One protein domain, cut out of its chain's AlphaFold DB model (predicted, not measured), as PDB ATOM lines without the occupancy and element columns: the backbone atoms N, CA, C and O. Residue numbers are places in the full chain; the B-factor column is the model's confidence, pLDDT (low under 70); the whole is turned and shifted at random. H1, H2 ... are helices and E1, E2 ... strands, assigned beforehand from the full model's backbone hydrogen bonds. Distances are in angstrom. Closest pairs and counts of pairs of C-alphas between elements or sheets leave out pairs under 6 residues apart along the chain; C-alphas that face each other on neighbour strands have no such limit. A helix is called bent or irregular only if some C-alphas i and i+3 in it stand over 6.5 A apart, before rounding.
ATOM      1  N   ILE A 379     149.295 141.393 175.872       78.25
ATOM      2  CA  ILE A 379     148.286 141.676 176.896       78.25
ATOM      3  C   ILE A 379     147.062 140.780 176.680       78.25
ATOM      4  O   ILE A 379     146.557 140.215 177.647       78.25
ATOM      5  N   PHE A 380     146.622 140.642 175.429       82.69
ATOM      6  CA  PHE A 380     145.483 139.833 174.990       82.69
ATOM      7  C   PHE A 380     145.724 139.308 173.562       82.69
ATOM      8  O   PHE A 380     146.648 139.761 172.877       82.69
ATOM      9  N   ARG A 381     144.914 138.352 173.106       87.25
ATOM     10  CA  ARG A 381     145.023 137.689 171.798       87.25
ATOM     11  C   ARG A 381     143.749 137.880 170.976       87.25
ATOM     12  O   ARG A 381     142.649 137.611 171.454       87.25
ATOM     13  N   VAL A 382     143.905 138.316 169.729       92.12
ATOM     14  CA  VAL A 382     142.817 138.596 168.785       92.12
ATOM     15  C   VAL A 382     142.872 137.609 167.625       92.12
ATOM     16  O   VAL A 382     143.906 137.481 166.973       92.12
ATOM     17  N   LEU A 383     141.744 136.961 167.338       92.75
ATOM     18  CA  LEU A 383     141.534 136.210 166.103       92.75
ATOM     19  C   LEU A 383     140.848 137.118 165.079       92.75
ATOM     20  O   LEU A 383     139.684 137.464 165.261       92.75
ATOM     21  N   PHE A 384     141.551 137.512 164.022       93.56
ATOM     22  CA  PHE A 384     141.006 138.329 162.938       93.56
ATOM     23  C   PHE A 384     140.636 137.427 161.754       93.56
ATOM     24  O   PHE A 384     141.492 136.722 161.219       93.56
ATOM     25  N   LEU A 385     139.366 137.436 161.351       90.38
ATOM     26  CA  LEU A 385     138.816 136.574 160.305       90.38
ATOM     27  C   LEU A 385     138.336 137.401 159.105       90.38
ATOM     28  O   LEU A 385     137.427 138.227 159.227       90.38
ATOM     29  N   ASP A 386     138.896 137.114 157.932       88.19
ATOM     30  CA  ASP A 386     138.495 137.700 156.648       88.19
ATOM     31  C   ASP A 386     138.458 136.600 155.564       88.19
ATOM     32  O   ASP A 386     138.713 135.419 155.822       88.19
ATOM     33  N   ARG A 387     138.112 136.956 154.328       84.69
ATOM     34  CA  ARG A 387     138.168 136.074 153.157       84.69
ATOM     35  C   ARG A 387     139.589 135.959 152.590       84.69
ATOM     36  O   ARG A 387     139.972 134.878 152.130       84.69
ATOM     37  N   SER A 388     140.344 137.055 152.604       87.19
ATOM     38  CA  SER A 388     141.644 137.231 151.938       87.19
ATOM     39  C   SER A 388     142.600 138.060 152.796       87.19
ATOM     40  O   SER A 388     142.160 138.853 153.622       87.19
ATOM     41  N   VAL A 389     143.909 137.898 152.589       90.38
ATOM     42  CA  VAL A 389     144.924 138.757 153.221       90.38
ATOM     43  C   VAL A 389     144.810 140.183 152.654       90.38
ATOM     44  O   VAL A 389     144.786 140.315 151.430       90.38
ATOM     45  N   PRO A 390     144.735 141.238 153.487       88.69
ATOM     46  CA  PRO A 390     144.680 142.619 153.020       88.69
ATOM     47  C   PRO A 390     146.020 143.049 152.414       88.69
ATOM     48  O   PRO A 390     147.074 142.837 153.013       88.69
ATOM     49  N   CYS A 391     145.960 143.701 151.254       80.69
ATOM     50  CA  CYS A 391     147.103 144.260 150.532       80.69
ATOM     51  C   CYS A 391     146.941 145.784 150.417       80.69
ATOM     52  O   CYS A 391     145.866 146.264 150.058       80.69
ATOM     53  N   TYR A 392     147.985 146.552 150.743       70.94
ATOM     54  CA  TYR A 392     147.928 148.023 150.844       70.94
ATOM     55  C   TYR A 392     147.656 148.749 149.509       70.94
ATOM     56  O   TYR A 392     147.322 149.931 149.505       70.94
ATOM     57  N   ASP A 393     147.829 148.041 148.400       67.50
ATOM     58  CA  ASP A 393     147.741 148.470 147.006       67.50
ATOM     59  C   ASP A 393     146.496 147.927 146.274       67.50
ATOM     60  O   ASP A 393     146.215 148.351 145.154       67.50
ATOM     61  N   HIS A 394     145.716 147.037 146.902       67.31
ATOM     62  CA  HIS A 394     144.507 146.451 146.308       67.31
ATOM     63  C   HIS A 394     143.231 147.279 146.549       67.31
ATOM     64  O   HIS A 394     142.502 147.573 145.604       67.31
ATOM     65  N   ASP A 395     142.921 147.625 147.807       72.19
ATOM     66  CA  ASP A 395     141.720 148.395 148.167       72.19
ATOM     67  C   ASP A 395     141.867 149.196 149.477       72.19
ATOM     68  O   ASP A 395     142.652 148.852 150.362       72.19
ATOM     69  N   SER A 396     141.093 150.279 149.617       74.19
ATOM     70  CA  SER A 396     141.104 151.173 150.791       74.19
ATOM     71  C   SER A 396     140.681 150.469 152.084       74.19
ATOM     72  O   SER A 396     141.278 150.687 153.143       74.19
ATOM     73  N   ARG A 397     139.730 149.528 151.996       79.69
ATOM     74  CA  ARG A 397     139.416 148.576 153.074       79.69
ATOM     75  C   ARG A 397     140.683 147.902 153.593       79.69
ATOM     76  O   ARG A 397     140.888 147.877 154.800       79.69
ATOM     77  N   SER A 398     141.524 147.360 152.715       83.38
ATOM     78  CA  SER A 398     142.733 146.631 153.102       83.38
ATOM     79  C   SER A 398     143.720 147.533 153.839       83.38
ATOM     80  O   SER A 398     144.257 147.126 154.869       83.38
ATOM     81  N   VAL A 399     143.882 148.787 153.397       82.19
ATOM     82  CA  VAL A 399     144.655 149.812 154.120       82.19
ATOM     83  C   VAL A 399     144.083 150.051 155.524       82.19
ATOM     84  O   VAL A 399     144.830 150.021 156.507       82.19
ATOM     85  N   ARG A 400     142.758 150.217 155.654       86.75
ATOM     86  CA  ARG A 400     142.085 150.366 156.957       86.75
ATOM     87  C   ARG A 400     142.261 149.123 157.839       86.75
ATOM     88  O   ARG A 400     142.611 149.279 159.004       86.75
ATOM     89  N   THR A 401     142.110 147.910 157.306       89.88
ATOM     90  CA  THR A 401     142.313 146.644 158.035       89.88
ATOM     91  C   THR A 401     143.751 146.511 158.545       89.88
ATOM     92  O   THR A 401     143.954 146.234 159.727       89.88
ATOM     93  N   ILE A 402     144.758 146.789 157.708       90.12
ATOM     94  CA  ILE A 402     146.177 146.803 158.110       90.12
ATOM     95  C   ILE A 402     146.411 147.810 159.246       90.12
ATOM     96  O   ILE A 402     147.132 147.513 160.203       90.12
ATOM     97  N   ASN A 403     145.780 148.985 159.186       90.00
ATOM     98  CA  ASN A 403     145.940 150.013 160.212       90.00
ATOM     99  C   ASN A 403     145.146 149.709 161.501       90.00
ATOM    100  O   ASN A 403     145.643 150.016 162.584       90.00
ATOM    101  N   ILE A 404     144.004 149.015 161.434       92.50
ATOM    102  CA  ILE A 404     143.326 148.445 162.613       92.50
ATOM    103  C   ILE A 404     144.227 147.401 163.284       92.50
ATOM    104  O   ILE A 404     144.451 147.482 164.492       92.50
ATOM    105  N   ILE A 405     144.817 146.474 162.520       93.50
ATOM    106  CA  ILE A 405     145.766 145.472 163.040       93.50
ATOM    107  C   ILE A 405     146.967 146.168 163.701       93.50
ATOM    108  O   ILE A 405     147.304 145.852 164.843       93.50
ATOM    109  N   ARG A 406     147.561 147.178 163.049       90.56
ATOM    110  CA  ARG A 406     148.648 148.000 163.615       90.56
ATOM    111  C   ARG A 406     148.244 148.654 164.939       90.56
ATOM    112  O   ARG A 406     149.008 148.608 165.905       90.56
ATOM    113  N   VAL A 407     147.045 149.237 165.013       91.06
ATOM    114  CA  VAL A 407     146.526 149.848 166.244       91.06
ATOM    115  C   VAL A 407     146.331 148.799 167.344       91.06
ATOM    116  O   VAL A 407     146.771 149.050 168.467       91.06
ATOM    117  N   LEU A 408     145.775 147.623 167.034       91.50
ATOM    118  CA  LEU A 408     145.597 146.511 167.977       91.50
ATOM    119  C   LEU A 408     146.935 146.006 168.540       91.50
ATOM    120  O   LEU A 408     147.082 145.928 169.761       91.50
ATOM    121  N   VAL A 409     147.945 145.744 167.699       88.25
ATOM    122  CA  VAL A 409     149.285 145.354 168.187       88.25
ATOM    123  C   VAL A 409     149.895 146.484 169.030       88.25
ATOM    124  O   VAL A 409     150.471 146.232 170.086       88.25
ATOM    125  N   SER A 410     149.663 147.753 168.670       83.25
ATOM    126  CA  SER A 410     150.101 148.907 169.478       83.25
ATOM    127  C   SER A 410     149.356 149.077 170.813       83.25
ATOM    128  O   SER A 410     149.804 149.842 171.676       83.25
ATOM    129  N   LEU A 411     148.213 148.406 170.981       84.19
ATOM    130  CA  LEU A 411     147.480 148.256 172.240       84.19
ATOM    131  C   LEU A 411     147.906 146.996 173.010       84.19
ATOM    132  O   LEU A 411     147.373 146.753 174.087       84.19
ATOM    133  N   GLY A 412     148.877 146.234 172.502       81.62
ATOM    134  CA  GLY A 412     149.409 145.027 173.128       81.62
ATOM    135  C   GLY A 412     148.706 143.732 172.734       81.62
ATOM    136  O   GLY A 412     148.907 142.726 173.415       81.62
ATOM    137  N   ALA A 413     147.911 143.727 171.661       86.88
ATOM    138  CA  ALA A 413     147.371 142.495 171.099       86.88
ATOM    139  C   ALA A 413     148.481 141.627 170.478       86.88
ATOM    140  O   ALA A 413     149.362 142.136 169.787       86.88
ATOM    141  N   HIS A 414     148.386 140.308 170.630       90.62
ATOM    142  CA  HIS A 414     148.808 139.406 169.559       90.62
ATOM    143  C   HIS A 414     147.634 139.261 168.587       90.62
ATOM    144  O   HIS A 414     146.507 139.070 169.041       90.62
ATOM    145  N   VAL A 415     147.870 139.350 167.280       94.62
ATOM    146  CA  VAL A 415     146.815 139.198 166.266       94.62
ATOM    147  C   VAL A 415     147.145 137.998 165.390       94.62
ATOM    148  O   VAL A 415     148.163 138.021 164.701       94.62
ATOM    149  N   THR A 416     146.275 136.991 165.368       94.56
ATOM    150  CA  THR A 416     146.297 135.937 164.345       94.56
ATOM    151  C   THR A 416     145.311 136.316 163.250       94.56
ATOM    152  O   THR A 416     144.130 136.497 163.537       94.56
ATOM    153  N   PHE A 417     145.772 136.436 162.007       94.94
ATOM    154  CA  PHE A 417     144.925 136.743 160.854       94.94
ATOM    155  C   PHE A 417     144.668 135.483 160.030       94.94
ATOM    156  O   PHE A 417     145.612 134.811 159.611       94.94
ATOM    157  N   VAL A 418     143.400 135.178 159.763       92.31
ATOM    158  CA  VAL A 418     142.991 133.981 159.021       92.31
ATOM    159  C   VAL A 418     142.297 134.368 157.725       92.31
ATOM    160  O   VAL A 418     141.317 135.112 157.727       92.31
ATOM    161  N   ALA A 419     142.778 133.796 156.622       90.06
ATOM    162  CA  ALA A 419     142.149 133.883 155.311       90.06
ATOM    163  C   ALA A 419     141.970 132.491 154.695       90.06
ATOM    164  O   ALA A 419     142.681 131.540 155.029       90.06
ATOM    165  N   ARG A 420     141.039 132.367 153.742       83.75
ATOM    166  CA  ARG A 420     140.818 131.109 153.011       83.75
ATOM    167  C   ARG A 420     142.027 130.735 152.152       83.75
ATOM    168  O   ARG A 420     142.486 129.598 152.195       83.75
ATOM    169  N   ASN A 421     142.562 131.719 151.429       80.19
ATOM    170  CA  ASN A 421     143.769 131.593 150.618       80.19
ATOM    171  C   ASN A 421     144.865 132.492 151.205       80.19
ATOM    172  O   ASN A 421     144.614 133.659 151.500       80.19
ATOM    173  N   VAL A 422     146.080 131.953 151.336       86.88
ATOM    174  CA  VAL A 422     147.277 132.682 151.782       86.88
ATOM    175  C   VAL A 422     148.450 132.260 150.905       86.88
ATOM    176  O   VAL A 422     148.817 131.081 150.902       86.88
ATOM    177  N   ASP A 423     149.047 133.215 150.195       86.50
ATOM    178  CA  ASP A 423     150.409 133.078 149.681       86.50
ATOM    179  C   ASP A 423     151.381 133.647 150.718       86.50
ATOM    180  O   ASP A 423     151.465 134.859 150.921       86.50
ATOM    181  N   TYR A 424     152.119 132.754 151.373       82.31
ATOM    182  CA  TYR A 424     153.072 133.098 152.425       82.31
ATOM    183  C   TYR A 424     154.292 133.897 151.943       82.31
ATOM    184  O   TYR A 424     155.039 134.407 152.785       82.31
ATOM    185  N   ASN A 425     154.501 133.995 150.630       78.94
ATOM    186  CA  ASN A 425     155.618 134.707 150.015       78.94
ATOM    187  C   ASN A 425     155.200 136.075 149.436       78.94
ATOM    188  O   ASN A 425     156.060 136.819 148.978       78.94
ATOM    189  N   SER A 426     153.910 136.423 149.491       81.56
ATOM    190  CA  SER A 426     153.396 137.721 149.038       81.56
ATOM    191  C   SER A 426     153.812 138.884 149.951       81.56
ATOM    192  O   SER A 426     153.855 138.748 151.182       81.56
ATOM    193  N   ALA A 427     154.020 140.066 149.360       79.38
ATOM    194  CA  ALA A 427     154.319 141.307 150.080       79.38
ATOM    195  C   ALA A 427     153.276 141.642 151.169       79.38
ATOM    196  O   ALA A 427     153.624 142.147 152.236       79.38
ATOM    197  N   CYS A 428     152.003 141.295 150.950       84.56
ATOM    198  CA  CYS A 428     150.915 141.519 151.906       84.56
ATOM    199  C   CYS A 428     151.073 140.666 153.179       84.56
ATOM    200  O   CYS A 428     150.927 141.155 154.301       84.56
ATOM    201  N   VAL A 429     151.437 139.386 153.025       87.12
ATOM    202  CA  VAL A 429     151.726 138.507 154.169       87.12
ATOM    203  C   VAL A 429     153.023 138.919 154.860       87.12
ATOM    204  O   VAL A 429     153.083 138.914 156.090       87.12
ATOM    205  N   TYR A 430     154.039 139.339 154.101       84.81
ATOM    206  CA  TYR A 430     155.262 139.920 154.655       84.81
ATOM    207  C   TYR A 430     154.966 141.161 155.520       84.81
ATOM    208  O   TYR A 430     155.444 141.247 156.652       84.81
ATOM    209  N   GLN A 431     154.118 142.080 155.042       83.94
ATOM    210  CA  GLN A 431     153.719 143.299 155.752       83.94
ATOM    211  C   GLN A 431     153.035 143.003 157.097       83.94
ATOM    212  O   GLN A 431     153.407 143.590 158.115       83.94
ATOM    213  N   LEU A 432     152.072 142.073 157.133       88.06
ATOM    214  CA  LEU A 432     151.410 141.674 158.383       88.06
ATOM    215  C   LEU A 432     152.373 140.968 159.349       88.06
ATOM    216  O   LEU A 432     152.408 141.295 160.537       88.06
ATOM    217  N   ASN A 433     153.202 140.056 158.838       90.06
ATOM    218  CA  ASN A 433     154.224 139.370 159.624       90.06
ATOM    219  C   ASN A 433     155.262 140.348 160.221       90.06
ATOM    220  O   ASN A 433     155.705 140.146 161.354       90.06
ATOM    221  N   TRP A 434     155.624 141.425 159.507       86.44
ATOM    222  CA  TRP A 434     156.504 142.491 160.014       86.44
ATOM    223  C   TRP A 434     155.875 143.268 161.175       86.44
ATOM    224  O   TRP A 434     156.545 143.549 162.166       86.44
ATOM    225  N   LEU A 435     154.571 143.556 161.091       84.62
ATOM    226  CA  LEU A 435     153.792 144.159 162.181       84.62
ATOM    227  C   LEU A 435     153.593 143.212 163.384       84.62
ATOM    228  O   LEU A 435     153.025 143.624 164.393       84.62
ATOM    229  N   GLY A 436     154.044 141.957 163.288       89.00
ATOM    230  CA  GLY A 436     153.921 140.933 164.329       89.00
ATOM    231  C   GLY A 436     152.575 140.210 164.369       89.00
ATOM    232  O   GLY A 436     152.230 139.586 165.374       89.00
ATOM    233  N   CYS A 437     151.813 140.281 163.278       93.56
ATOM    234  CA  CYS A 437     150.590 139.513 163.092       93.56
ATOM    235  C   CYS A 437     150.911 138.115 162.536       93.56
ATOM    236  O   CYS A 437     151.647 137.983 161.561       93.56
ATOM    237  N   HIS A 438     150.352 137.064 163.142       94.62
ATOM    238  CA  HIS A 438     150.502 135.680 162.681       94.62
ATOM    239  C   HIS A 438     149.478 135.378 161.585       94.62
ATOM    240  O   HIS A 438     148.305 135.162 161.877       94.62
ATOM    241  N   VAL A 439     149.893 135.356 160.318       94.50
ATOM    242  CA  VAL A 439     148.982 135.002 159.214       94.50
ATOM    243  C   VAL A 439     148.881 133.481 159.058       94.50
ATOM    244  O   VAL A 439     149.911 132.807 159.008       94.50
ATOM    245  N   ILE A 440     147.666 132.933 158.934       92.25
ATOM    246  CA  ILE A 440     147.410 131.502 158.688       92.25
ATOM    247  C   ILE A 440     146.295 131.245 157.658       92.25
ATOM    248  O   ILE A 440     145.397 132.063 157.456       92.25
ATOM    249  N   LYS A 441     146.332 130.067 157.021       90.50
ATOM    250  CA  LYS A 441     145.229 129.555 156.188       90.50
ATOM    251  C   LYS A 441     144.075 129.040 157.053       90.50
ATOM    252  O   LYS A 441     144.301 128.530 158.148       90.50
ATOM    253  N   GLN A 442     142.857 129.076 156.514       84.12
ATOM    254  CA  GLN A 442     141.638 128.553 157.146       84.12
ATOM    255  C   GLN A 442     141.781 127.119 157.686       84.12
ATOM    256  O   GLN A 442     141.324 126.838 158.786       84.12
ATOM    257  N   ASN A 443     142.455 126.223 156.958       82.38
ATOM    258  CA  ASN A 443     142.684 124.834 157.377       82.38
ATOM    259  C   ASN A 443     143.838 124.651 158.387       82.38
ATOM    260  O   ASN A 443     144.148 123.523 158.753       82.38
ATOM    261  N   GLN A 444     144.490 125.736 158.812       81.31
ATOM    262  CA  GLN A 444     145.531 125.748 159.849       81.31
ATOM    263  C   GLN A 444     145.048 126.430 161.145       81.31
ATOM    264  O   GLN A 444     145.838 126.595 162.078       81.31
ATOM    265  N   LEU A 445     143.772 126.837 161.204       79.50
ATOM    266  CA  LEU A 445     143.123 127.381 162.396       79.50
ATOM    267  C   LEU A 445     142.730 126.242 163.347       79.50
ATOM    268  O   LEU A 445     141.634 125.693 163.273       79.50
ATOM    269  N   ASP A 446     143.647 125.910 164.248       70.31
ATOM    270  CA  ASP A 446     143.397 125.028 165.386       70.31
ATOM    271  C   ASP A 446     142.783 125.831 166.550       70.31
ATOM    272  O   ASP A 446     143.410 126.753 167.079       70.31
ATOM    273  N   LEU A 447     141.546 125.491 166.928       67.81
ATOM    274  CA  LEU A 447     140.837 126.041 168.095       67.81
ATOM    275  C   LEU A 447     140.896 125.102 169.319       67.81
ATOM    276  O   LEU A 447     140.274 125.383 170.343       67.81
ATOM    277  N   GLY A 448     141.643 123.998 169.221       56.72
ATOM    278  CA  GLY A 448     141.932 123.052 170.297       56.72
ATOM    279  C   GLY A 448     140.896 121.943 170.515       56.72
ATOM    280  O   GLY A 448     141.154 121.027 171.290       56.72
ATOM    281  N   TRP A 449     139.744 121.975 169.841       56.53
ATOM    282  CA  TRP A 449     138.589 121.096 170.112       56.53
ATOM    283  C   TRP A 449     138.710 119.639 169.617       56.53
ATOM    284  O   TRP A 449     137.695 118.968 169.476       56.53
ATOM    285  N   ALA A 450     139.913 119.154 169.299       45.31
ATOM    286  CA  ALA A 450     140.101 117.868 168.618       45.31
ATOM    287  C   ALA A 450     139.842 116.624 169.496       45.31
ATOM    288  O   ALA A 450     139.631 115.550 168.949       45.31
ATOM    289  N   ASN A 451     139.858 116.773 170.826       43.00
ATOM    290  CA  ASN A 451     139.619 115.711 171.808       43.00
ATOM    291  C   ASN A 451     138.613 116.207 172.868       43.00
ATOM    292  O   ASN A 451     138.570 117.406 173.154       43.00
ATOM    293  N   ASP A 452     137.858 115.302 173.498       40.84
ATOM    294  CA  ASP A 452     136.674 115.616 174.325       40.84
ATOM    295  C   ASP A 452     136.922 116.479 175.579       40.84
ATOM    296  O   ASP A 452     135.992 117.058 176.142       40.84
ATOM    297  N   VAL A 453     138.181 116.645 175.993       44.03
ATOM    298  CA  VAL A 453     138.579 117.658 176.979       44.03
ATOM    299  C   VAL A 453     138.911 118.956 176.243       44.03
ATOM    300  O   VAL A 453     140.065 119.191 175.887       44.03
ATOM    301  N   LYS A 454     137.904 119.815 176.024       44.94
ATOM    302  CA  LYS A 454     138.092 121.143 175.406       44.94
ATOM    303  C   LYS A 454     139.172 121.947 176.154       44.94
ATOM    304  O   LYS A 454     138.912 122.381 177.281       44.94
ATOM    305  N   PRO A 455     140.344 122.236 175.558       47.91
ATOM    306  CA  PRO A 455     141.243 123.231 176.118       47.91
ATOM    307  C   PRO A 455     140.597 124.620 175.969       47.91
ATOM    308  O   PRO A 455     139.884 124.867 174.989       47.91
ATOM    309  N   PRO A 456     140.842 125.564 176.895       58.09
ATOM    310  CA  PRO A 456     140.344 126.922 176.740       58.09
ATOM    311  C   PRO A 456     140.972 127.556 175.494       58.09
ATOM    312  O   PRO A 456     142.198 127.644 175.382       58.09
ATOM    313  N   CYS A 457     140.121 127.997 174.563       69.31
ATOM    314  CA  CYS A 457     140.555 128.660 173.333       69.31
ATOM    315  C   CYS A 457     141.492 129.835 173.649       69.31
ATOM    316  O   CYS A 457     141.176 130.679 174.494       69.31
ATOM    317  N   VAL A 458     142.625 129.893 172.943       74.94
ATOM    318  CA  VAL A 458     143.672 130.915 173.113       74.94
ATOM    319  C   VAL A 458     143.223 132.351 172.879       74.94
ATOM    320  O   VAL A 458     143.906 133.264 173.340       74.94
ATOM    321  N   TYR A 459     142.142 132.566 172.133       84.00
ATOM    322  CA  TYR A 459     141.725 133.900 171.725       84.00
ATOM    323  C   TYR A 459     140.793 134.543 172.748       84.00
ATOM    324  O   TYR A 459     139.841 133.934 173.238       84.00
ATOM    325  N   ASP A 460     141.079 135.808 173.031       84.25
ATOM    326  CA  ASP A 460     140.377 136.623 174.017       84.25
ATOM    327  C   ASP A 460     139.284 137.473 173.346       84.25
ATOM    328  O   ASP A 460     138.276 137.799 173.969       84.25
ATOM    329  N   ILE A 461     139.474 137.815 172.065       90.00
ATOM    330  CA  ILE A 461     138.539 138.561 171.210       90.00
ATOM    331  C   ILE A 461     138.558 137.947 169.801       90.00
ATOM    332  O   ILE A 461     139.627 137.611 169.285       90.00
ATOM    333  N   ILE A 462     137.396 137.855 169.149       90.94
ATOM    334  CA  ILE A 462     137.289 137.569 167.707       90.94
ATOM    335  C   ILE A 462     136.898 138.862 166.985       90.94
ATOM    336  O   ILE A 462     135.995 139.563 167.430       90.94
ATOM    337  N   VAL A 463     137.544 139.172 165.862       92.62
ATOM    338  CA  VAL A 463     137.149 140.244 164.938       92.62
ATOM    339  C   VAL A 463     136.787 139.613 163.598       92.62
ATOM    340  O   VAL A 463     137.573 138.848 163.043       92.62
ATOM    341  N   VAL A 464     135.611 139.939 163.068       89.81
ATOM    342  CA  VAL A 464     135.188 139.562 161.711       89.81
ATOM    343  C   VAL A 464     134.921 140.840 160.931       89.81
ATOM    344  O   VAL A 464     134.139 141.676 161.381       89.81
ATOM    345  N   ALA A 465     135.539 140.979 159.762       82.56
ATOM    346  CA  ALA A 465     135.319 142.112 158.866       82.56
ATOM    347  C   ALA A 465     134.450 141.702 157.667       82.56
ATOM    348  O   ALA A 465     134.725 140.671 157.051       82.56
ATOM    349  N   HIS A 466     133.468 142.537 157.294       74.56
ATOM    350  CA  HIS A 466     132.703 142.475 156.030       74.56
ATOM    351  C   HIS A 466     131.770 141.245 155.837       74.56
ATOM    352  O   HIS A 466     132.058 140.110 156.230       74.56
ATOM    353  N   LYS A 467     130.614 141.434 155.168       68.12
ATOM    354  CA  LYS A 467     129.529 140.417 155.115       68.12
ATOM    355  C   LYS A 467     129.933 139.070 154.504       68.12
ATOM    356  O   LYS A 467     129.397 138.027 154.876       68.12
ATOM    357  N   THR A 468     130.870 139.066 153.551       65.94
ATOM    358  CA  THR A 468     131.307 137.821 152.889       65.94
ATOM    359  C   THR A 468     132.081 136.902 153.821       65.94
ATOM    360  O   THR A 468     132.124 135.699 153.581       65.94
ATOM    361  N   SER A 469     132.695 137.466 154.860       66.06
ATOM    362  CA  SER A 469     133.429 136.723 155.875       66.06
ATOM    363  C   SER A 469     132.448 136.055 156.834       66.06
ATOM    364  O   SER A 469     132.611 134.874 157.115       66.06
ATOM    365  N   PHE A 470     131.360 136.726 157.239       67.00
ATOM    366  CA  PHE A 470     130.316 136.082 158.048       67.00
ATOM    367  C   PHE A 470     129.775 134.805 157.385       67.00
ATOM    368  O   PHE A 470     129.841 133.739 157.988       67.00
ATOM    369  N   ASN A 471     129.346 134.870 156.118       70.00
ATOM    370  CA  ASN A 471     128.835 133.692 155.400       70.00
ATOM    371  C   ASN A 471     129.883 132.565 155.227       70.00
ATOM    372  O   ASN A 471     129.509 131.419 154.994       70.00
ATOM    373  N   LEU A 472     131.184 132.876 155.297       74.50
ATOM    374  CA  LEU A 472     132.282 131.900 155.228       74.50
ATOM    375  C   LEU A 472     132.600 131.277 156.599       74.50
ATOM    376  O   LEU A 472     133.014 130.121 156.667       74.50
ATOM    377  N   TRP A 473     132.428 132.050 157.672       75.75
ATOM    378  CA  TRP A 473     132.849 131.703 159.028       75.75
ATOM    379  C   TRP A 473     131.690 131.329 159.966       75.75
ATOM    380  O   TRP A 473     131.967 130.851 161.062       75.75
ATOM    381  N   GLN A 474     130.420 131.490 159.567       74.56
ATOM    382  CA  GLN A 474     129.240 131.306 160.431       74.56
ATOM    383  C   GLN A 474     129.280 130.001 161.239       74.56
ATOM    384  O   GLN A 474     129.167 130.061 162.458       74.56
ATOM    385  N   ASN A 475     129.503 128.850 160.600       72.44
ATOM    386  CA  ASN A 475     129.523 127.553 161.291       72.44
ATOM    387  C   ASN A 475     130.632 127.478 162.359       72.44
ATOM    388  O   ASN A 475     130.430 126.907 163.424       72.44
ATOM    389  N   LEU A 476     131.799 128.076 162.094       71.50
ATOM    390  CA  LEU A 476     132.908 128.139 163.050       71.50
ATOM    391  C   LEU A 476     132.600 129.120 164.189       71.50
ATOM    392  O   LEU A 476     132.892 128.827 165.344       71.50
ATOM    393  N   LEU A 477     131.970 130.255 163.880       73.50
ATOM    394  CA  LEU A 477     131.537 131.253 164.859       73.50
ATOM    395  C   LEU A 477     130.418 130.716 165.766       73.50
ATOM    396  O   LEU A 477     130.403 131.019 166.950       73.50
ATOM    397  N   GLU A 478     129.515 129.880 165.259       68.50
ATOM    398  CA  GLU A 478     128.449 129.264 166.062       68.50
ATOM    399  C   GLU A 478     128.975 128.210 167.050       68.50
ATOM    400  O   GLU A 478     128.347 127.991 168.083       68.50
ATOM    401  N   ILE A 479     130.161 127.640 166.803       64.56
ATOM    402  CA  ILE A 479     130.867 126.769 167.758       64.56
ATOM    403  C   ILE A 479     131.821 127.586 168.664       64.56
ATOM    404  O   ILE A 479     131.985 127.254 169.837       64.56
ATOM    405  N   ALA A 480     132.427 128.673 168.163       60.53
ATOM    406  CA  ALA A 480     133.428 129.474 168.887       60.53
ATOM    407  C   ALA A 480     132.860 130.565 169.815       60.53
ATOM    408  O   ALA A 480     133.404 130.811 170.892       60.53
ATOM    409  N   CYS A 481     131.799 131.260 169.401       56.62
ATOM    410  CA  CYS A 481     131.381 132.528 170.013       56.62
ATOM    411  C   CYS A 481     130.523 132.382 171.281       56.62
ATOM    412  O   CYS A 481     130.038 133.389 171.788       56.62
ATOM    413  N   PHE A 482     130.332 131.172 171.818       61.53
ATOM    414  CA  PHE A 482     129.586 130.992 173.071       61.53
ATOM    415  C   PHE A 482     130.303 131.623 174.283       61.53
ATOM    416  O   PHE A 482     129.649 132.091 175.210       61.53
ATOM    417  N   GLU A 483     131.640 131.683 174.262       71.31
ATOM    418  CA  GLU A 483     132.452 132.220 175.371       71.31
ATOM    419  C   GLU A 483     133.266 133.476 175.013       71.31
ATOM    420  O   GLU A 483     133.700 134.211 175.907       71.31
ATOM    421  N   ILE A 484     133.530 133.703 173.721       82.19
ATOM    422  CA  ILE A 484     134.518 134.679 173.243       82.19
ATOM    423  C   ILE A 484     133.795 135.881 172.616       82.19
ATOM    424  O   ILE A 484     132.995 135.692 171.698       82.19
ATOM    425  N   PRO A 485     134.060 137.121 173.068       88.19
ATOM    426  CA  PRO A 485     133.403 138.303 172.532       88.19
ATOM    427  C   PRO A 485     133.821 138.565 171.083       88.19
ATOM    428  O   PRO A 485     135.000 138.734 170.759       88.19
ATOM    429  N   LEU A 486     132.808 138.625 170.225       90.00
ATOM    430  CA  LEU A 486     132.908 138.911 168.801       90.00
ATOM    431  C   LEU A 486     132.724 140.412 168.528       90.00
ATOM    432  O   LEU A 486     131.722 140.999 168.932       90.00
ATOM    433  N   ILE A 487     133.640 141.012 167.780       92.88
ATOM    434  CA  ILE A 487     133.493 142.337 167.178       92.88
ATOM    435  C   ILE A 487     133.206 142.145 165.686       92.88
ATOM    436  O   ILE A 487     133.998 141.515 164.983       92.88
ATOM    437  N   PHE A 488     132.100 142.703 165.197       91.69
ATOM    438  CA  PHE A 488     131.837 142.812 163.760       91.69
ATOM    439  C   PHE A 488     132.245 144.204 163.274       91.69
ATOM    440  O   PHE A 488     131.712 145.204 163.746       91.69
ATOM    441  N   ASP A 489     133.187 144.266 162.341       91.44
ATOM    442  CA  ASP A 489     133.519 145.475 161.587       91.44
ATOM    443  C   ASP A 489     132.703 145.473 160.288       91.44
ATOM    444  O   ASP A 489     132.859 144.561 159.466       91.44
ATOM    445  N   THR A 490     131.794 146.446 160.123       86.44
ATOM    446  CA  THR A 490     130.853 146.482 158.986       86.44
ATOM    447  C   THR A 490     131.603 146.529 157.662       86.44
ATOM    448  O   THR A 490     131.321 145.742 156.758       86.44
ATOM    449  N   HIS A 783     142.455 155.401 170.632       93.56
ATOM    450  CA  HIS A 783     141.604 155.793 171.760       93.56
ATOM    451  C   HIS A 783     140.217 155.144 171.681       93.56
ATOM    452  O   HIS A 783     139.738 154.617 172.685       93.56
ATOM    453  N   VAL A 784     139.604 155.117 170.492       94.38
ATOM    454  CA  VAL A 784     138.306 154.457 170.261       94.38
ATOM    455  C   VAL A 784     138.413 152.945 170.475       94.38
ATOM    456  O   VAL A 784     137.691 152.398 171.307       94.38
ATOM    457  N   LEU A 785     139.357 152.272 169.808       94.00
ATOM    458  CA  LEU A 785     139.541 150.823 169.948       94.00
ATOM    459  C   LEU A 785     139.924 150.426 171.381       94.00
ATOM    460  O   LEU A 785     139.429 149.418 171.881       94.00
ATOM    461  N   LYS A 786     140.719 151.239 172.093       92.31
ATOM    462  CA  LYS A 786     140.978 151.012 173.521       92.31
ATOM    463  C   LYS A 786     139.699 151.115 174.357       92.31
ATOM    464  O   LYS A 786     139.473 150.238 175.180       92.31
ATOM    465  N   LYS A 787     138.867 152.148 174.167       93.81
ATOM    466  CA  LYS A 787     137.587 152.280 174.891       93.81
ATOM    467  C   LYS A 787     136.671 151.076 174.653       93.81
ATOM    468  O   LYS A 787     136.072 150.584 175.604       93.81
ATOM    469  N   LEU A 788     136.605 150.587 173.414       93.50
ATOM    470  CA  LEU A 788     135.830 149.400 173.052       93.50
ATOM    471  C   LEU A 788     136.339 148.137 173.759       93.50
ATOM    472  O   LEU A 788     135.554 147.408 174.361       93.50
ATOM    473  N   ILE A 789     137.652 147.897 173.732       90.56
ATOM    474  CA  ILE A 789     138.276 146.757 174.414       90.56
ATOM    475  C   ILE A 789     138.068 146.867 175.932       90.56
ATOM    476  O   ILE A 789     137.606 145.917 176.551       90.56
ATOM    477  N   ASP A 790     138.304 148.040 176.525       88.06
ATOM    478  CA  ASP A 790     138.087 148.295 177.953       88.06
ATOM    479  C   ASP A 790     136.623 148.020 178.373       88.06
ATOM    480  O   ASP A 790     136.389 147.436 179.434       88.06
ATOM    481  N   PHE A 791     135.638 148.363 177.528       89.81
ATOM    482  CA  PHE A 791     134.223 148.029 177.741       89.81
ATOM    483  C   PHE A 791     133.967 146.514 177.688       89.81
ATOM    484  O   PHE A 791     133.346 145.966 178.605       89.81
ATOM    485  N   LEU A 792     134.481 145.818 176.667       88.31
ATOM    486  CA  LEU A 792     134.369 144.357 176.549       88.31
ATOM    487  C   LEU A 792     135.009 143.643 177.751       88.31
ATOM    488  O   LEU A 792     134.476 142.647 178.237       88.31
ATOM    489  N   CYS A 793     136.102 144.180 178.297       81.94
ATOM    490  CA  CYS A 793     136.747 143.641 179.493       81.94
ATOM    491  C   CYS A 793     136.014 143.966 180.801       81.94
ATOM    492  O   CYS A 793     136.150 143.223 181.768       81.94
ATOM    493  N   SER A 794     135.221 145.038 180.852       82.56
ATOM    494  CA  SER A 794     134.348 145.309 182.003       82.56
ATOM    495  C   SER A 794     133.101 144.413 182.033       82.56
ATOM    496  O   SER A 794     132.611 144.090 183.116       82.56
ATOM    497  N   THR A 795     132.619 143.984 180.859       82.19
ATOM    498  CA  THR A 795     131.352 143.254 180.682       82.19
ATOM    499  C   THR A 795     131.509 141.738 180.545       82.19
ATOM    500  O   THR A 795     130.620 141.008 180.975       82.19
ATOM    501  N   ASN A 796     132.626 141.232 180.004       78.12
ATOM    502  CA  ASN A 796     132.887 139.792 179.900       78.12
ATOM    503  C   ASN A 796     133.798 139.292 181.053       78.12
ATOM    504  O   ASN A 796     134.957 139.713 181.134       78.12
ATOM    505  N   PRO A 797     133.339 138.351 181.910       72.12
ATOM    506  CA  PRO A 797     134.134 137.810 183.020       72.12
ATOM    507  C   PRO A 797     135.484 137.193 182.617       72.12
ATOM    508  O   PRO A 797     136.459 137.373 183.344       72.12
ATOM    509  N   ARG A 798     135.573 136.535 181.448       70.69
ATOM    510  CA  ARG A 798     136.819 135.959 180.894       70.69
ATOM    511  C   ARG A 798     137.882 137.042 180.706       70.69
ATOM    512  O   ARG A 798     139.038 136.865 181.075       70.69
ATOM    513  N   LEU A 799     137.470 138.191 180.169       72.69
ATOM    514  CA  LEU A 799     138.344 139.326 179.872       72.69
ATOM    515  C   LEU A 799     138.699 140.184 181.097       72.69
ATOM    516  O   LEU A 799     139.741 140.847 181.097       72.69
ATOM    517  N   LYS A 800     137.854 140.183 182.134       67.50
ATOM    518  CA  LYS A 800     137.995 141.044 183.319       67.50
ATOM    519  C   LYS A 800     139.337 140.852 184.030       67.50
ATOM    520  O   LYS A 800     139.998 141.837 184.363       67.50
ATOM    521  N   ASN A 801     139.771 139.599 184.177       60.56
ATOM    522  CA  ASN A 801     141.071 139.255 184.762       60.56
ATOM    523  C   ASN A 801     142.228 139.506 183.776       60.56
ATOM    524  O   ASN A 801     143.287 140.000 184.154       60.56
ATOM    525  N   ILE A 802     142.013 139.250 182.481       61.34
ATOM    526  CA  ILE A 802     143.044 139.402 181.443       61.34
ATOM    527  C   ILE A 802     143.573 140.838 181.393       61.34
ATOM    528  O   ILE A 802     144.795 141.023 181.391       61.34
ATOM    529  N   LEU A 803     142.694 141.852 181.414       54.59
ATOM    530  CA  LEU A 803     143.141 143.246 181.485       54.59
ATOM    531  C   LEU A 803     143.545 143.706 182.885       54.59
ATOM    532  O   LEU A 803     144.433 144.551 182.950       54.59
ATOM    533  N   SER A 804     142.962 143.221 183.985       51.03
ATOM    534  CA  SER A 804     143.432 143.646 185.314       51.03
ATOM    535  C   SER A 804     144.864 143.166 185.557       51.03
ATOM    536  O   SER A 804     145.727 143.981 185.878       51.03
ATOM    537  N   ASP A 805     145.167 141.902 185.271       48.81
ATOM    538  CA  ASP A 805     146.495 141.324 185.482       48.81
ATOM    539  C   ASP A 805     147.485 141.725 184.381       48.81
ATOM    540  O   ASP A 805     148.656 141.985 184.659       48.81
ATOM    541  N   GLY A 806     147.009 141.919 183.145       49.03
ATOM    542  CA  GLY A 806     147.790 142.554 182.081       49.03
ATOM    543  C   GLY A 806     148.164 144.008 182.400       49.03
ATOM    544  O   GLY A 806     149.286 144.430 182.136       49.03
ATOM    545  N   ARG A 807     147.265 144.781 183.029       42.72
ATOM    546  CA  ARG A 807     147.561 146.142 183.512       42.72
ATOM    547  C   ARG A 807     148.462 146.120 184.742       42.72
ATOM    548  O   ARG A 807     149.378 146.930 184.789       42.72
ATOM    549  N   ARG A 808     148.291 145.188 185.686       38.84
ATOM    550  CA  ARG A 808     149.206 145.006 186.832       38.84
ATOM    551  C   ARG A 808     150.629 144.663 186.377       38.84
ATOM    552  O   ARG A 808     151.571 145.250 186.892       38.84
ATOM    553  N   ALA A 809     150.792 143.831 185.348       39.38
ATOM    554  CA  ALA A 809     152.094 143.547 184.728       39.38
ATOM    555  C   ALA A 809     152.724 144.753 183.984       39.38
ATOM    556  O   ALA A 809     153.914 144.735 183.681       39.38
ATOM    557  N   LEU A 810     151.946 145.806 183.691       38.00
ATOM    558  CA  LEU A 810     152.383 147.016 182.972       38.00
ATOM    559  C   LEU A 810     152.449 148.292 183.824       38.00
ATOM    560  O   LEU A 810     153.064 149.269 183.404       38.00
ATOM    561  N   GLN A 811     151.763 148.311 184.966       33.19
ATOM    562  CA  GLN A 811     151.664 149.433 185.910       33.19
ATOM    563  C   GLN A 811     152.266 149.098 187.279       33.19
ATOM    564  O   GLN A 811     152.378 149.969 188.135       33.19
ATOM    565  N   GLY A 812     152.586 147.827 187.511       38.22
ATOM    566  CA  GLY A 812     153.277 147.316 188.683       38.22
ATOM    567  C   GLY A 812     152.503 147.177 189.980       38.22
ATOM    568  O   GLY A 812     153.045 146.594 190.907       38.22
ATOM    569  N   LYS A 813     151.263 147.664 190.049       31.58
ATOM    570  CA  LYS A 813     150.481 147.722 191.291       31.58
ATOM    571  C   LYS A 813     150.061 146.331 191.779       31.58
ATOM    572  O   LYS A 813     149.063 145.787 191.302       31.58
ATOM    573  N   GLY A 814     150.808 145.765 192.724       31.31
ATOM    574  CA  GLY A 814     150.537 144.456 193.312       31.31
ATOM    575  C   GLY A 814     151.724 143.859 194.071       31.31
ATOM    576  O   GLY A 814     152.295 142.872 193.606       31.31
ATOM    577  N   GLY A 815     152.061 144.431 195.230       32.28
ATOM    578  CA  GLY A 815     152.935 143.853 196.266       32.28
ATOM    579  C   GLY A 815     154.438 143.814 195.958       32.28
ATOM    580  O   GLY A 815     155.235 143.554 196.851       32.28
ATOM    581  N   CYS A 816     154.843 144.086 194.717       35.06
ATOM    582  CA  CYS A 816     156.244 144.121 194.271       35.06
ATOM    583  C   CYS A 816     156.498 145.416 193.478       35.06
ATOM    584  O   CYS A 816     157.073 145.411 192.382       35.06
ATOM    585  N   ASP A 817     155.954 146.518 193.997       32.56
ATOM    586  CA  ASP A 817     155.584 147.693 193.206       32.56
ATOM    587  C   ASP A 817     156.791 148.433 192.601       32.56
ATOM    588  O   ASP A 817     156.686 148.974 191.496       32.56
ATOM    589  N   GLU A 818     157.968 148.383 193.235       33.28
ATOM    590  CA  GLU A 818     159.181 149.039 192.724       33.28
ATOM    591  C   GLU A 818     159.715 148.424 191.420       33.28
ATOM    592  O   GLU A 818     160.037 149.153 190.476       33.28
ATOM    593  N   MET A 819     159.794 147.087 191.336       34.25
ATOM    594  CA  MET A 819     160.325 146.398 190.148       34.25
ATOM    595  C   MET A 819     159.282 146.184 189.052       34.25
ATOM    596  O   MET A 819     159.648 146.063 187.884       34.25
ATOM    597  N   ARG A 820     157.985 146.173 189.372       37.19
ATOM    598  CA  ARG A 820     156.947 146.038 188.339       37.19
ATOM    599  C   ARG A 820     156.460 147.398 187.807       37.19
ATOM    600  O   ARG A 820     156.004 147.471 186.669       37.19
ATOM    601  N   GLY A 821     156.565 148.478 188.593       28.66
ATOM    602  CA  GLY A 821     156.021 149.801 188.247       28.66
ATOM    603  C   GLY A 821     156.882 150.617 187.280       28.66
ATOM    604  O   GLY A 821     156.353 151.242 186.361       28.66
ATOM    605  N   LYS A 822     158.212 150.586 187.443       31.69
ATOM    606  CA  LYS A 822     159.159 151.334 186.590       31.69
ATOM    607  C   LYS A 822     159.408 150.694 185.215       31.69
ATOM    608  O   LYS A 822     159.738 151.408 184.273       31.69
ATOM    609  N   TYR A 823     159.240 149.375 185.086       39.56
ATOM    610  CA  TYR A 823     159.788 148.591 183.965       39.56
ATOM    611  C   TYR A 823     158.727 147.857 183.117       39.56
ATOM    612  O   TYR A 823     159.047 146.926 182.380       39.56
TER     613      TYR A 823
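What this domain is: This is residues 379 to 490 and 783 to 823 of the 1147 residues of the protein "Hypothetical protein" of Aureoumbra lagunensis (UniProt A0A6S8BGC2). A strongly twisted sheet of five parallel strands has H1 and H2 over one face and H3 over the other, in three layers. Near the starts of the strands, H4 and H5 meet at a corner, and H5 leads away to the small helix H6. The printed part has 153 residues with six named helices and five named strands, in the order E1 H1 E2 H2 E3 E4 H3 E5 H4 H5 H6; its class is mixed, and the sheet's order is E3 E2 E1 E4 E5. It is compact, with a radius of gyration of the C-alphas of 16.6 A and spans of 49 by 40 by 27 A.

How they stand to each other: E1, residues 380 to 385, is an inner strand with parallel neighbours E2, residues 413 to 419, and E4, residues 461 to 465; N 384 and O 416, and N 385 and O 463, are each 2.8 A apart, within hydrogen-bond range. H1, residues 396 to 410, is on the sheet at a height of 9.4 A, along E1 at 9 degrees on the local plane. H2, residues 427 to 434, is on the same face, over the edge strand E3, residues 438 to 441, their closest C-alphas being Val 429 and Val 439, 6.7 A apart. N 417 of E2 and O 438 of E3 are 2.8 A apart. H3, residues 467 to 480, is on the opposite face, only just over E1 and E4, with 3 C-alphas falling on each; it is irregular, C-alphas 472 and 475 being 8.0 A apart. E5, residues 486 to 489, is the other edge strand; N 487 and O 462 of E4 are 2.8 A apart. E1 H1 E2, E2 H2 E3 and E4 H3 E5 are strand-helix-strand units, parallel neighbour strands with a helix between, each with a right-handed crossover. H4, residues 783 to 795, touches H5, residues 797 to 811, at a steep tilt of 54 degrees, through residues 790 to 794 and 799 to 803 alone; the closest C-alphas are those of Cys 793 and Leu 799, 4.6 A apart. Both only graze the sheet; H5 is only just irregular, C-alphas 798 and 801 being 6.6 A apart. H6, residues 817 to 821, touches H5, the closest C-alphas being Gln 811 and Gly 821, 5.0 A apart. Every O i to N i+4 pair is within hydrogen-bond range in H1, H2, H4 and H6, against 8 of 10 in H3 and 9 of 11 in H5.

Where its parts are: E1 begins at C-alpha 380 (145.483, 139.833, 174.990) and H6 ends at C-alpha 821 (156.021, 149.801, 188.247). H1 is 20.9 A long, E2 18.7 A and H5 21.2 A.

The domain as a whole: The C-alphas of His 394 and Gly 815 are the two farthest apart, 50.7 A. Residues 491 to 782 are not printed, with 19.1 A between C-alphas 490 and 783. The link E3 to E4 is long. Mean pLDDT of the printed part is 74.5, with residues 447 to 457 and 800 to 823 among those under 70.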